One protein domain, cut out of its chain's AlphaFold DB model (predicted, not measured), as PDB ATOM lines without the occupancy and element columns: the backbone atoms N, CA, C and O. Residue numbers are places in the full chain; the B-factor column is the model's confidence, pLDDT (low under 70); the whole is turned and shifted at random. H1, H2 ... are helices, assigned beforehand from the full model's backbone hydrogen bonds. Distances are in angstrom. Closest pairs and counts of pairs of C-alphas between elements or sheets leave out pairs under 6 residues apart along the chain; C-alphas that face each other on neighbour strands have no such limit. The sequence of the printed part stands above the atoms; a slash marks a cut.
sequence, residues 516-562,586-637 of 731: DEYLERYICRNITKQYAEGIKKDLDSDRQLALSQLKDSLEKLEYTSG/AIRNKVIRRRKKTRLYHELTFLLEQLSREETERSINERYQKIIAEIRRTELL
ATOM      1  N   ASP A 516      32.732  54.255  14.365       73.12
ATOM      2  CA  ASP A 516      31.384  54.848  14.361       73.12
ATOM      3  C   ASP A 516      30.483  54.308  13.250       73.12
ATOM      4  O   ASP A 516      29.314  54.003  13.491       73.12
ATOM      5  N   GLU A 517      31.029  54.162  12.043       74.00
ATOM      6  CA  GLU A 517      30.294  53.709  10.863       74.00
ATOM      7  C   GLU A 517      29.781  52.266  10.999       74.00
ATOM      8  O   GLU A 517      28.715  51.923  10.473       74.00
ATOM      9  N   TYR A 518      30.516  51.429  11.734       74.50
ATOM     10  CA  TYR A 518      30.187  50.022  11.967       74.50
ATOM     11  C   TYR A 518      29.804  49.720  13.429       74.50
ATOM     12  O   TYR A 518      29.606  48.550  13.775       74.50
ATOM     13  N   LEU A 519      29.696  50.737  14.300       67.81
ATOM     14  CA  LEU A 519      29.355  50.580  15.718       67.81
ATOM     15  C   LEU A 519      27.862  50.290  15.856       67.81
ATOM     16  O   LEU A 519      27.022  51.157  16.104       67.81
ATOM     17  N   GLU A 520      27.537  49.017  15.714       70.44
ATOM     18  CA  GLU A 520      26.211  48.483  15.973       70.44
ATOM     19  C   GLU A 520      26.152  47.886  17.381       70.44
ATOM     20  O   GLU A 520      27.130  47.329  17.865       70.44
ATOM     21  N   ARG A 521      24.984  47.919  18.037       69.12
ATOM     22  CA  ARG A 521      24.820  47.444  19.434       69.12
ATOM     23  C   ARG A 521      25.322  46.015  19.693       69.12
ATOM     24  O   ARG A 521      25.616  45.664  20.829       69.12
ATOM     25  N   TYR A 522      25.401  45.186  18.651       74.06
ATOM     26  CA  TYR A 522      25.842  43.792  18.730       74.06
ATOM     27  C   TYR A 522      27.261  43.560  18.188       74.06
ATOM     28  O   TYR A 522      27.671  42.405  18.057       74.06
ATOM     29  N   ILE A 523      28.010  44.624  17.896       75.88
ATOM     30  CA  ILE A 523      29.409  44.620  17.464       75.88
ATOM     31  C   ILE A 523      30.217  45.446  18.467       75.88
ATOM     32  O   ILE A 523      29.851  46.571  18.789       75.88
ATOM     33  N   CYS A 524      31.315  44.892  18.983       72.06
ATOM     34  CA  CYS A 524      32.198  45.656  19.860       72.06
ATOM     35  C   CYS A 524      33.283  46.367  19.047       72.06
ATOM     36  O   CYS A 524      33.687  45.912  17.977       72.06
ATOM     37  N   ARG A 525      33.808  47.463  19.596       72.25
ATOM     38  CA  ARG A 525      34.812  48.300  18.930       72.25
ATOM     39  C   ARG A 525      36.075  47.533  18.525       72.25
ATOM     40  O   ARG A 525      36.642  47.794  17.471       72.25
ATOM     41  N   ASN A 526      36.506  46.560  19.330       78.69
ATOM     42  CA  ASN A 526      37.685  45.744  19.013       78.69
ATOM     43  C   ASN A 526      37.496  44.912  17.734       78.69
ATOM     44  O   ASN A 526      38.440  44.786  16.961       78.69
ATOM     45  N   ILE A 527      36.285  44.413  17.471       83.88
ATOM     46  CA  ILE A 527      35.962  43.699  16.225       83.88
ATOM     47  C   ILE A 527      36.057  44.663  15.033       83.88
ATOM     48  O   ILE A 527      36.640  44.314  14.009       83.88
ATOM     49  N   THR A 528      35.545  45.889  15.165       82.06
ATOM     50  CA  THR A 528      35.637  46.891  14.092       82.06
ATOM     51  C   THR A 528      37.081  47.318  13.812       82.06
ATOM     52  O   THR A 528      37.460  47.476  12.654       82.06
ATOM     53  N   LYS A 529      37.931  47.424  14.841       83.50
ATOM     54  CA  LYS A 529      39.372  47.661  14.645       83.50
ATOM     55  C   LYS A 529      40.041  46.514  13.897       83.50
ATOM     56  O   LYS A 529      40.747  46.764  12.929       83.50
ATOM     57  N   GLN A 530      39.779  45.268  14.300       88.00
ATOM     58  CA  GLN A 530      40.310  44.083  13.614       88.00
ATOM     59  C   GLN A 530      39.871  44.037  12.146       88.00
ATOM     60  O   GLN A 530      40.655  43.655  11.280       88.00
ATOM     61  N   TYR A 531      38.642  44.464  11.850       89.06
ATOM     62  CA  TYR A 531      38.154  44.600  10.481       89.06
ATOM     63  C   TYR A 531      38.969  45.616   9.674       89.06
ATOM     64  O   TYR A 531      39.481  45.283   8.601       89.06
ATOM     65  N   ALA A 532      39.140  46.829  10.207       87.06
ATOM     66  CA  ALA A 532      39.913  47.887   9.562       87.06
ATOM     67  C   ALA A 532      41.387  47.482   9.367       87.06
ATOM     68  O   ALA A 532      41.944  47.634   8.280       87.06
ATOM     69  N   GLU A 533      42.012  46.892  10.389       88.50
ATOM     70  CA  GLU A 533      43.379  46.358  10.332       88.50
ATOM     71  C   GLU A 533      43.527  45.215   9.327       88.50
ATOM     72  O   GLU A 533      44.527  45.151   8.610       88.50
ATOM     73  N   GLY A 534      42.528  44.332   9.242       88.44
ATOM     74  CA  GLY A 534      42.474  43.276   8.240       88.44
ATOM     75  C   GLY A 534      42.512  43.859   6.833       88.44
ATOM     76  O   GLY A 534      43.337  43.451   6.021       88.44
ATOM     77  N   ILE A 535      41.700  44.881   6.559       87.25
ATOM     78  CA  ILE A 535      41.634  45.538   5.244       87.25
ATOM     79  C   ILE A 535      42.954  46.210   4.852       87.25
ATOM     80  O   ILE A 535      43.318  46.190   3.674       87.25
ATOM     81  N   LYS A 536      43.706  46.738   5.823       85.19
ATOM     82  CA  LYS A 536      45.010  47.386   5.600       85.19
ATOM     83  C   LYS A 536      46.133  46.454   5.179       85.19
ATOM     84  O   LYS A 536      47.145  46.959   4.712       85.19
ATOM     85  N   LYS A 537      46.004  45.139   5.372       87.25
ATOM     86  CA  LYS A 537      47.073  44.197   5.015       87.25
ATOM     87  C   LYS A 537      47.458  44.373   3.551       87.25
ATOM     88  O   LYS A 537      46.576  44.402   2.695       87.25
ATOM     89  N   ASP A 538      48.754  44.503   3.278       82.12
ATOM     90  CA  ASP A 538      49.262  44.747   1.923       82.12
ATOM     91  C   ASP A 538      49.106  43.511   1.033       82.12
ATOM     92  O   ASP A 538      48.746  43.625  -0.137       82.12
ATOM     93  N   LEU A 539      49.314  42.322   1.609       87.25
ATOM     94  CA  LEU A 539      49.158  41.042   0.927       87.25
ATOM     95  C   LEU A 539      47.714  40.541   1.013       87.25
ATOM     96  O   LEU A 539      47.111  40.493   2.088       87.25
ATOM     97  N   ASP A 540      47.180  40.090  -0.122       85.31
ATOM     98  CA  ASP A 540      45.831  39.525  -0.202       85.31
ATOM     99  C   ASP A 540      45.659  38.270   0.657       85.31
ATOM    100  O   ASP A 540      44.611  38.107   1.282       85.31
ATOM    101  N   SER A 541      46.691  37.423   0.743       87.00
ATOM    102  CA  SER A 541      46.700  36.233   1.603       87.00
ATOM    103  C   SER A 541      46.505  36.594   3.074       87.00
ATOM    104  O   SER A 541      45.712  35.969   3.780       87.00
ATOM    105  N   ASP A 542      47.187  37.644   3.526       90.12
ATOM    106  CA  ASP A 542      47.153  38.098   4.914       90.12
ATOM    107  C   ASP A 542      45.823  38.784   5.223       90.12
ATOM    108  O   ASP A 542      45.244  38.574   6.293       90.12
ATOM    109  N   ARG A 543      45.303  39.566   4.264       92.12
ATOM    110  CA  ARG A 543      43.965  40.162   4.340       92.12
ATOM    111  C   ARG A 543      42.900  39.076   4.456       92.12
ATOM    112  O   ARG A 543      42.049  39.147   5.339       92.12
ATOM    113  N   GLN A 544      42.951  38.063   3.594       91.00
ATOM    114  CA  GLN A 544      41.988  36.963   3.589       91.00
ATOM    115  C   GLN A 544      42.026  36.183   4.905       91.00
ATOM    116  O   GLN A 544      40.970  35.924   5.484       91.00
ATOM    117  N   LEU A 545      43.220  35.866   5.412       92.75
ATOM    118  CA  LEU A 545      43.387  35.175   6.690       92.75
ATOM    119  C   LEU A 545      42.781  35.976   7.852       92.75
ATOM    120  O   LEU A 545      41.966  35.437   8.602       92.75
ATOM    121  N   ALA A 546      43.131  37.258   7.974       92.06
ATOM    122  CA  ALA A 546      42.653  38.119   9.056       92.06
ATOM    123  C   ALA A 546      41.123  38.288   9.030       92.06
ATOM    124  O   ALA A 546      40.448  38.137  10.050       92.06
ATOM    125  N   LEU A 547      40.556  38.550   7.849       92.75
ATOM    126  CA  LEU A 547      39.111  38.707   7.682       92.75
ATOM    127  C   LEU A 547      38.353  37.386   7.906       92.75
ATOM    128  O   LEU A 547      37.252  37.397   8.459       92.75
ATOM    129  N   SER A 548      38.935  36.239   7.541       92.38
ATOM    130  CA  SER A 548      38.325  34.927   7.791       92.38
ATOM    131  C   SER A 548      38.265  34.614   9.285       92.38
ATOM    132  O   SER A 548      37.226  34.174   9.772       92.38
ATOM    133  N   GLN A 549      39.344  34.892  10.023       91.44
ATOM    134  CA  GLN A 549      39.377  34.736  11.481       91.44
ATOM    135  C   GLN A 549      38.313  35.607  12.158       91.44
ATOM    136  O   GLN A 549      37.566  35.130  13.010       91.44
ATOM    137  N   LEU A 550      38.173  36.861  11.718       90.44
ATOM    138  CA  LEU A 550      37.146  37.762  12.234       90.44
ATOM    139  C   LEU A 550      35.724  37.241  11.975       90.44
ATOM    140  O   LEU A 550      34.860  37.314  12.854       90.44
ATOM    141  N   LYS A 551      35.469  36.704  10.775       91.38
ATOM    142  CA  LYS A 551      34.166  36.124  10.420       91.38
ATOM    143  C   LYS A 551      33.834  34.948  11.334       91.38
ATOM    144  O   LYS A 551      32.721  34.893  11.858       91.38
ATOM    145  N   ASP A 552      34.796  34.070  11.600       88.88
ATOM    146  CA  ASP A 552      34.618  32.950  12.525       88.88
ATOM    147  C   ASP A 552      34.265  33.418  13.947       88.88
ATOM    148  O   ASP A 552      33.353  32.857  14.566       88.88
ATOM    149  N   SER A 553      34.908  34.480  14.444       85.81
ATOM    150  CA  SER A 553      34.592  35.083  15.749       85.81
ATOM    151  C   SER A 553      33.212  35.753  15.792       85.81
ATOM    152  O   SER A 553      32.601  35.825  16.857       85.81
ATOM    153  N   LEU A 554      32.668  36.218  14.662       86.56
ATOM    154  CA  LEU A 554      31.294  36.739  14.585       86.56
ATOM    155  C   LEU A 554      30.240  35.630  14.525       86.56
ATOM    156  O   LEU A 554      29.131  35.798  15.045       86.56
ATOM    157  N   GLU A 555      30.573  34.504  13.899       88.75
ATOM    158  CA  GLU A 555      29.695  33.340  13.777       88.75
ATOM    159  C   GLU A 555      29.635  32.486  15.048       88.75
ATOM    160  O   GLU A 555      28.723  31.667  15.193       88.75
ATOM    161  N   LYS A 556      30.571  32.701  15.976       85.12
ATOM    162  CA  LYS A 556      30.675  31.999  17.257       85.12
ATOM    163  C   LYS A 556      30.654  33.002  18.419       85.12
ATOM    164  O   LYS A 556      30.794  34.207  18.251       85.12
ATOM    165  N   LEU A 557      30.422  32.509  19.632       77.12
ATOM    166  CA  LEU A 557      30.657  33.269  20.860       77.12
ATOM    167  C   LEU A 557      31.831  32.599  21.562       77.12
ATOM    168  O   LEU A 557      31.696  31.452  21.987       77.12
ATOM    169  N   GLU A 558      32.974  33.282  21.636       65.19
ATOM    170  CA  GLU A 558      34.138  32.777  22.361       65.19
ATOM    171  C   GLU A 558      33.768  32.577  23.832       65.19
ATOM    172  O   GLU A 558      33.382  33.510  24.538       65.19
ATOM    173  N   TYR A 559      33.838  31.325  24.274       62.25
ATOM    174  CA  TYR A 559      33.594  30.934  25.650       62.25
ATOM    175  C   TYR A 559      34.873  30.315  26.188       62.25
ATOM    176  O   TYR A 559      35.327  29.282  25.697       62.25
ATOM    177  N   THR A 560      35.453  30.947  27.201       58.97
ATOM    178  CA  THR A 560      36.523  30.337  27.986       58.97
ATOM    179  C   THR A 560      35.884  29.479  29.070       58.97
ATOM    180  O   THR A 560      35.021  29.945  29.816       58.97
ATOM    181  N   SER A 561      36.281  28.207  29.145       58.59
ATOM    182  CA  SER A 561      35.829  27.288  30.192       58.59
ATOM    183  C   SER A 561      36.051  27.908  31.573       58.59
ATOM    184  O   SER A 561      37.179  28.273  31.897       58.59
ATOM    185  N   GLY A 562      34.987  28.029  32.371       63.12
ATOM    186  CA  GLY A 562      35.049  28.580  33.729       63.12
ATOM    187  C   GLY A 562      34.571  30.028  33.887       63.12
ATOM    188  O   GLY A 562      34.474  30.482  35.021       63.12
ATOM    189  N   ALA A 586      18.838  29.120  24.471       86.88
ATOM    190  CA  ALA A 586      19.529  29.421  23.221       86.88
ATOM    191  C   ALA A 586      19.905  30.908  23.019       86.88
ATOM    192  O   ALA A 586      20.073  31.343  21.874       86.88
ATOM    193  N   ILE A 587      20.100  31.692  24.091       86.88
ATOM    194  CA  ILE A 587      20.528  33.105  24.014       86.88
ATOM    195  C   ILE A 587      21.741  33.317  23.093       86.88
ATOM    196  O   ILE A 587      21.762  34.256  22.297       86.88
ATOM    197  N   ARG A 588      22.697  32.378  23.095       86.69
ATOM    198  CA  ARG A 588      23.869  32.389  22.200       86.69
ATOM    199  C   ARG A 588      23.466  32.495  20.727       86.69
ATOM    200  O   ARG A 588      23.953  33.362  20.005       86.69
ATOM    201  N   ASN A 589      22.522  31.658  20.299       88.44
ATOM    202  CA  ASN A 589      22.035  31.636  18.919       88.44
ATOM    203  C   ASN A 589      21.285  32.926  18.576       88.44
ATOM    204  O   ASN A 589      21.396  33.421  17.453       88.44
ATOM    205  N   LYS A 590      20.543  33.497  19.535       89.06
ATOM    206  CA  LYS A 590      19.843  34.777  19.351       89.06
ATOM    207  C   LYS A 590      20.832  35.925  19.117       89.06
ATOM    208  O   LYS A 590      20.653  36.673  18.156       89.06
ATOM    209  N   VAL A 591      21.890  36.020  19.928       87.44
ATOM    210  CA  VAL A 591      22.950  37.036  19.789       87.44
ATOM    211  C   VAL A 591      23.695  36.878  18.460       87.44
ATOM    212  O   VAL A 591      23.803  37.838  17.699       87.44
ATOM    213  N   ILE A 592      24.125  35.661  18.108       88.88
ATOM    214  CA  ILE A 592      24.808  35.389  16.829       88.88
ATOM    215  C   ILE A 592      23.906  35.753  15.640       88.88
ATOM    216  O   ILE A 592      24.341  36.414  14.697       88.88
ATOM    217  N   ARG A 593      22.619  35.389  15.686       89.62
ATOM    218  CA  ARG A 593      21.659  35.742  14.629       89.62
ATOM    219  C   ARG A 593      21.502  37.256  14.464       89.62
ATOM    220  O   ARG A 593      21.237  37.702  13.352       89.62
ATOM    221  N   ARG A 594      21.643  38.042  15.536       87.75
ATOM    222  CA  ARG A 594      21.643  39.512  15.464       87.75
ATOM    223  C   ARG A 594      22.932  40.041  14.836       87.75
ATOM    224  O   ARG A 594      22.833  40.843  13.917       87.75
ATOM    225  N   ARG A 595      24.105  39.521  15.217       87.94
ATOM    226  CA  ARG A 595      25.397  39.883  14.597       87.94
ATOM    227  C   ARG A 595      25.420  39.661  13.090       87.94
ATOM    228  O   ARG A 595      25.873  40.523  12.348       87.94
ATOM    229  N   LYS A 596      24.861  38.543  12.621       89.50
ATOM    230  CA  LYS A 596      24.779  38.225  11.184       89.50
ATOM    231  C   LYS A 596      23.930  39.208  10.371       89.50
ATOM    232  O   LYS A 596      23.992  39.187   9.151       89.50
ATOM    233  N   LYS A 597      23.125  40.054  11.024       88.69
ATOM    234  CA  LYS A 597      22.322  41.093  10.363       88.69
ATOM    235  C   LYS A 597      23.047  42.437  10.241       88.69
ATOM    236  O   LYS A 597      22.502  43.334   9.611       88.69
ATOM    237  N   THR A 598      24.231  42.569  10.831       87.69
ATOM    238  CA  THR A 598      24.997  43.824  10.872       87.69
ATOM    239  C   THR A 598      25.621  44.136   9.514       87.69
ATOM    240  O   THR A 598      25.952  43.218   8.755       87.69
ATOM    241  N   ARG A 599      25.809  45.415   9.185       88.38
ATOM    242  CA  ARG A 599      26.505  45.864   7.968       88.38
ATOM    243  C   ARG A 599      27.903  45.263   7.892       88.38
ATOM    244  O   ARG A 599      28.266  44.716   6.851       88.38
ATOM    245  N   LEU A 600      28.629  45.290   9.014       89.19
ATOM    246  CA  LEU A 600      29.975  44.734   9.136       89.19
ATOM    247  C   LEU A 600      30.039  43.285   8.635       89.19
ATOM    248  O   LEU A 600      30.884  42.949   7.812       89.19
ATOM    249  N   TYR A 601      29.114  42.429   9.083       91.12
ATOM    250  CA  TYR A 601      29.085  41.023   8.676       91.12
ATOM    251  C   TYR A 601      28.858  40.850   7.165       91.12
ATOM    252  O   TYR A 601      29.494  40.005   6.525       91.12
ATOM    253  N   HIS A 602      27.960  41.647   6.579       91.38
ATOM    254  CA  HIS A 602      27.655  41.572   5.149       91.38
ATOM    255  C   HIS A 602      28.830  42.037   4.286       91.38
ATOM    256  O   HIS A 602      29.151  41.386   3.291       91.38
ATOM    257  N   GLU A 603      29.489  43.135   4.658       91.62
ATOM    258  CA  GLU A 603      30.663  43.631   3.937       91.62
ATOM    259  C   GLU A 603      31.870  42.712   4.107       91.62
ATOM    260  O   GLU A 603      32.546  42.416   3.126       91.62
ATOM    261  N   LEU A 604      32.091  42.171   5.306       92.19
ATOM    262  CA  LEU A 604      33.125  41.169   5.560       92.19
ATOM    263  C   LEU A 604      32.948  39.926   4.677       92.19
ATOM    264  O   LEU A 604      33.900  39.464   4.050       92.19
ATOM    265  N   THR A 605      31.721  39.404   4.596       93.25
ATOM    266  CA  THR A 605      31.399  38.238   3.757       93.25
ATOM    267  C   THR A 605      31.636  38.537   2.277       93.25
ATOM    268  O   THR A 605      32.244  37.728   1.579       93.25
ATOM    269  N   PHE A 606      31.211  39.715   1.812       93.31
ATOM    270  CA  PHE A 606      31.436  40.157   0.438       93.31
ATOM    271  C   PHE A 606      32.931  40.284   0.112       93.31
ATOM    272  O   PHE A 606      33.375  39.784  -0.918       93.31
ATOM    273  N   LEU A 607      33.724  40.906   0.991       91.56
ATOM    274  CA  LEU A 607      35.166  41.064   0.788       91.56
ATOM    275  C   LEU A 607      35.884  39.713   0.696       91.56
ATOM    276  O   LEU A 607      36.714  39.537  -0.190       91.56
ATOM    277  N   LEU A 608      35.548  38.748   1.557       92.44
ATOM    278  CA  LEU A 608      36.129  37.401   1.518       92.44
ATOM    279  C   LEU A 608      35.806  36.650   0.219       92.44
ATOM    280  O   LEU A 608      36.674  35.971  -0.332       92.44
ATOM    281  N   GLU A 609      34.585  36.803  -0.298       91.44
ATOM    282  CA  GLU A 609      34.203  36.242  -1.596       91.44
ATOM    283  C   GLU A 609      35.041  36.852  -2.728       91.44
ATOM    284  O   GLU A 609      35.567  36.126  -3.568       91.44
ATOM    285  N   GLN A 610      35.212  38.177  -2.730       91.25
ATOM    286  CA  GLN A 610      36.000  38.869  -3.753       91.25
ATOM    287  C   GLN A 610      37.499  38.554  -3.668       91.25
ATOM    288  O   GLN A 610      38.150  38.442  -4.699       91.25
ATOM    289  N   LEU A 611      38.054  38.377  -2.463       87.75
ATOM    290  CA  LEU A 611      39.457  37.978  -2.266       87.75
ATOM    291  C   LEU A 611      39.759  36.568  -2.789       87.75
ATOM    292  O   LEU A 611      40.917  36.257  -3.032       87.75
ATOM    293  N   SER A 612      38.730  35.742  -2.986       85.56
ATOM    294  CA  SER A 612      38.862  34.398  -3.555       85.56
ATOM    295  C   SER A 612      38.809  34.380  -5.094       85.56
ATOM    296  O   SER A 612      38.928  33.309  -5.685       85.56
ATOM    297  N   ARG A 613      38.592  35.535  -5.744       86.31
ATOM    298  CA  ARG A 613      38.551  35.697  -7.210       86.31
ATOM    299  C   ARG A 613      39.890  36.202  -7.753       86.31
ATOM    300  O   ARG A 613      40.717  36.705  -6.993       86.31
ATOM    301  N   GLU A 614      40.082  36.109  -9.070       84.25
ATOM    302  CA  GLU A 614      41.267  36.671  -9.726       84.25
ATOM    303  C   GLU A 614      41.351  38.196  -9.532       84.25
ATOM    304  O   GLU A 614      40.344  38.911  -9.522       84.25
ATOM    305  N   GLU A 615      42.575  38.710  -9.379       81.25
ATOM    306  CA  GLU A 615      42.827  40.124  -9.079       81.25
ATOM    307  C   GLU A 615      42.251  41.063 -10.149       81.25
ATOM    308  O   GLU A 615      41.687  42.108  -9.822       81.25
ATOM    309  N   THR A 616      42.327  40.670 -11.419       79.56
ATOM    310  CA  THR A 616      41.788  41.412 -12.567       79.56
ATOM    311  C   THR A 616      40.272  41.585 -12.467       79.56
ATOM    312  O   THR A 616      39.780  42.706 -12.587       79.56
ATOM    313  N   GLU A 617      39.531  40.522 -12.150       77.12
ATOM    314  CA  GLU A 617      38.071  40.544 -11.978       77.12
ATOM    315  C   GLU A 617      37.634  41.329 -10.738       77.12
ATOM    316  O   GLU A 617      36.627  42.040 -10.747       77.12
ATOM    317  N   ARG A 618      38.405  41.230  -9.655       82.94
ATOM    318  CA  ARG A 618      38.152  41.977  -8.423       82.94
ATOM    319  C   ARG A 618      38.440  43.466  -8.587       82.94
ATOM    320  O   ARG A 618      37.711  44.294  -8.045       82.94
ATOM    321  N   SER A 619      39.499  43.818  -9.316       75.25
ATOM    322  CA  SER A 619      39.962  45.202  -9.461       75.25
ATOM    323  C   SER A 619      38.928  46.111 -10.133       75.25
ATOM    324  O   SER A 619      38.819  47.276  -9.755       75.25
ATOM    325  N   ILE A 620      38.115  45.557 -11.037       84.12
ATOM    326  CA  ILE A 620      37.024  46.253 -11.736       84.12
ATOM    327  C   ILE A 620      35.701  46.268 -10.949       84.12
ATOM    328  O   ILE A 620      34.743  46.912 -11.371       84.12
ATOM    329  N   ASN A 621      35.616  45.573  -9.808       88.62
ATOM    330  CA  ASN A 621      34.407  45.542  -8.991       88.62
ATOM    331  C   ASN A 621      34.259  46.849  -8.193       88.62
ATOM    332  O   ASN A 621      34.926  47.063  -7.178       88.62
ATOM    333  N   GLU A 622      33.327  47.702  -8.623       88.00
ATOM    334  CA  GLU A 622      33.077  49.017  -8.018       88.00
ATOM    335  C   GLU A 622      32.771  48.946  -6.517       88.00
ATOM    336  O   GLU A 622      33.233  49.788  -5.748       88.00
ATOM    337  N   ARG A 623      32.025  47.928  -6.066       89.88
ATOM    338  CA  ARG A 623      31.665  47.777  -4.648       89.88
ATOM    339  C   ARG A 623      32.882  47.422  -3.795       89.88
ATOM    340  O   ARG A 623      33.008  47.944  -2.691       89.88
ATOM    341  N   TYR A 624      33.769  46.561  -4.295       88.69
ATOM    342  CA  TYR A 624      35.019  46.216  -3.612       88.69
ATOM    343  C   TYR A 624      35.918  47.447  -3.455       88.69
ATOM    344  O   TYR A 624      36.347  47.760  -2.344       88.69
ATOM    345  N   GLN A 625      36.124  48.191  -4.549       87.62
ATOM    346  CA  GLN A 625      36.918  49.421  -4.531       87.62
ATOM    347  C   GLN A 625      36.315  50.470  -3.597       87.62
ATOM    348  O   GLN A 625      37.040  51.106  -2.833       87.62
ATOM    349  N   LYS A 626      34.985  50.614  -3.608       89.31
ATOM    350  CA  LYS A 626      34.275  51.563  -2.751       89.31
ATOM    351  C   LYS A 626      34.512  51.286  -1.266       89.31
ATOM    352  O   LYS A 626      34.898  52.215  -0.570       89.31
ATOM    353  N   ILE A 627      34.343  50.043  -0.803       88.31
ATOM    354  CA  ILE A 627      34.517  49.689   0.620       88.31
ATOM    355  C   ILE A 627      35.950  49.993   1.088       88.31
ATOM    356  O   ILE A 627      36.153  50.624   2.122       88.31
ATOM    357  N   ILE A 628      36.962  49.599   0.302       87.50
ATOM    358  CA  ILE A 628      38.369  49.844   0.658       87.50
ATOM    359  C   ILE A 628      38.692  51.342   0.660       87.50
ATOM    360  O   ILE A 628      39.354  51.832   1.579       87.50
ATOM    361  N   ALA A 629      38.245  52.075  -0.362       88.00
ATOM    362  CA  ALA A 629      38.485  53.509  -0.470       88.00
ATOM    363  C   ALA A 629      37.780  54.296   0.645       88.00
ATOM    364  O   ALA A 629      38.361  55.242   1.177       88.00
ATOM    365  N   GLU A 630      36.561  53.900   1.012       86.81
ATOM    366  CA  GLU A 630      35.769  54.498   2.088       86.81
ATOM    367  C   GLU A 630      36.486  54.369   3.433       86.81
ATOM    368  O   GLU A 630      36.776  55.387   4.053       86.81
ATOM    369  N   ILE A 631      36.913  53.161   3.817       86.44
ATOM    370  CA  ILE A 631      37.626  52.935   5.085       86.44
ATOM    371  C   ILE A 631      38.927  53.741   5.140       86.44
ATOM    372  O   ILE A 631      39.153  54.473   6.102       86.44
ATOM    373  N   ARG A 632      39.753  53.697   4.084       85.81
ATOM    374  CA  ARG A 632      41.007  54.475   4.028       85.81
ATOM    375  C   ARG A 632      40.762  55.979   4.163       85.81
ATOM    376  O   ARG A 632      41.497  56.670   4.865       85.81
ATOM    377  N   ARG A 633      39.729  56.496   3.492       87.75
ATOM    378  CA  ARG A 633      39.355  57.913   3.563       87.75
ATOM    379  C   ARG A 633      38.877  58.293   4.966       87.75
ATOM    380  O   ARG A 633      39.288  59.332   5.478       87.75
ATOM    381  N   THR A 634      38.020  57.477   5.567       84.75
ATOM    382  CA  THR A 634      37.448  57.691   6.901       84.75
ATOM    383  C   THR A 634      38.532  57.693   7.985       84.75
ATOM    384  O   THR A 634      38.510  58.535   8.886       84.75
ATOM    385  N   GLU A 635      39.547  56.840   7.864       84.06
ATOM    386  CA  GLU A 635      40.704  56.846   8.767       84.06
ATOM    387  C   GLU A 635      41.592  58.073   8.606       84.06
ATOM    388  O   GLU A 635      41.976  58.672   9.608       84.06
ATOM    389  N   LEU A 636      41.897  58.475   7.369       87.25
ATOM    390  CA  LEU A 636      42.693  59.678   7.121       87.25
ATOM    391  C   LEU A 636      42.014  60.915   7.724       87.25
ATOM    392  O   LEU A 636      42.667  61.749   8.345       87.25
ATOM    393  N   LEU A 637      40.688  61.011   7.587       86.69
ATOM    394  CA  LEU A 637      39.897  62.057   8.235       86.69
ATOM    395  C   LEU A 637      39.997  61.986   9.763       86.69
ATOM    396  O   LEU A 637      40.211  63.013  10.399       86.69
TER     397      LEU A 637
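This is residues 516 to 562 and 586 to 637 of the 731 residues of the protein "Calcineurin-like phosphoesterase" of uncultured Blautia sp (UniProt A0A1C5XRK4). Three helices, H1, H2 and H4, stand roughly side by side as a small core, their centres making a triangle: H1 and H2 form a helical hairpin, and H4 packs on H2. H3 touches the last residues of H2 at one end of this core, while the short H5 and the long H6 lie toward the other end, where H6 crosses H4 steeply and its last residues lead away from the core. The printed part has 99 residues with six named helices, in the order H1 to H6 along the chain, and no named strand; the class is all helix. It is compact, with a radius of gyration of the C-alphas of 14.3 A, yet elongated in outline, spanning 46 by 30 by 22 A.

Begin with H2, residues 540 to 555, which with 16 residues shares the place of longest helix and is the hub, touching three other helices. Look first at H1, residues 525 to 536: it touches H2, the closest C-alphas being those of Gly 534 and Arg 543, 5.2 A apart. The two form a hairpin, running opposite ways at a shallow tilt of 21 degrees. Turn next to H4, residues 599 to 611, which touches H2 with the C-alphas of Gln 544 and Leu 608 closest, 6.2 A apart. These two run opposite ways at a tilt of 36 degrees, only just steep. H1 and H4 are close but not clearly touching, with the C-alphas of Thr 528 and Leu 600 closest at 7.8 A; they run the same way at a shallow tilt of 24 degrees. H3, residues 587 to 595, touches H2 at residues 554 to 555 alone; the C-alphas of Glu 555 and Ile 592 come closest, 6.1 A apart, at a steep tilt of 42 degrees, opposite ways. Now find H6, residues 622 to 637: its residues 624 to 627 alone touch H4, and only just, with 3 pairs of C-alphas within 8 A. The closest are those of Leu 607 and Tyr 624, 6.8 A apart, and the lines stand at a steep tilt of 59 degrees, opposite ways. H5, residues 615 to 619, touches no helix but is near H4, the closest C-alphas being those of Gln 610 and Arg 618 at 6.0 A. Among the pairs that are apart are H2 and H6, and H1 and H3. Of the four touching pairs with a tilt, one is shallow, a mostly crossed packing in which the helices' lines slant over one another. In all six helices every O i to N i+4 pair is within hydrogen-bond range.

Find C-alpha 540 at (45.831, 39.525, -0.202); from there H2 runs 22.2 A to C-alpha 555. Before it, H1 begins at C-alpha 525, at (34.812, 48.300, 18.930), and covers 16.8 A. After the cut, H3 measures 12.6 A, H4 18.3 A and the short H5 5.8 A. H6 runs 21.9 A and ends at C-alpha 637, at (39.897, 62.057, 8.235).

The two C-alphas farthest apart are those of Gly 562 and Ile 620, at 48.8 A, while those of Asp 516 and Leu 637, the first and last printed, are 12.7 A apart. Residues 563 to 585 are not printed, and C-alphas 562 and 586 stand 18.8 A apart across this cut, which lies in the link from H2 to H3. The links printed whole are tight. The mean pLDDT of the printed part is 84.7; look for values under 70 at residues 519, 521 and 558 to 562.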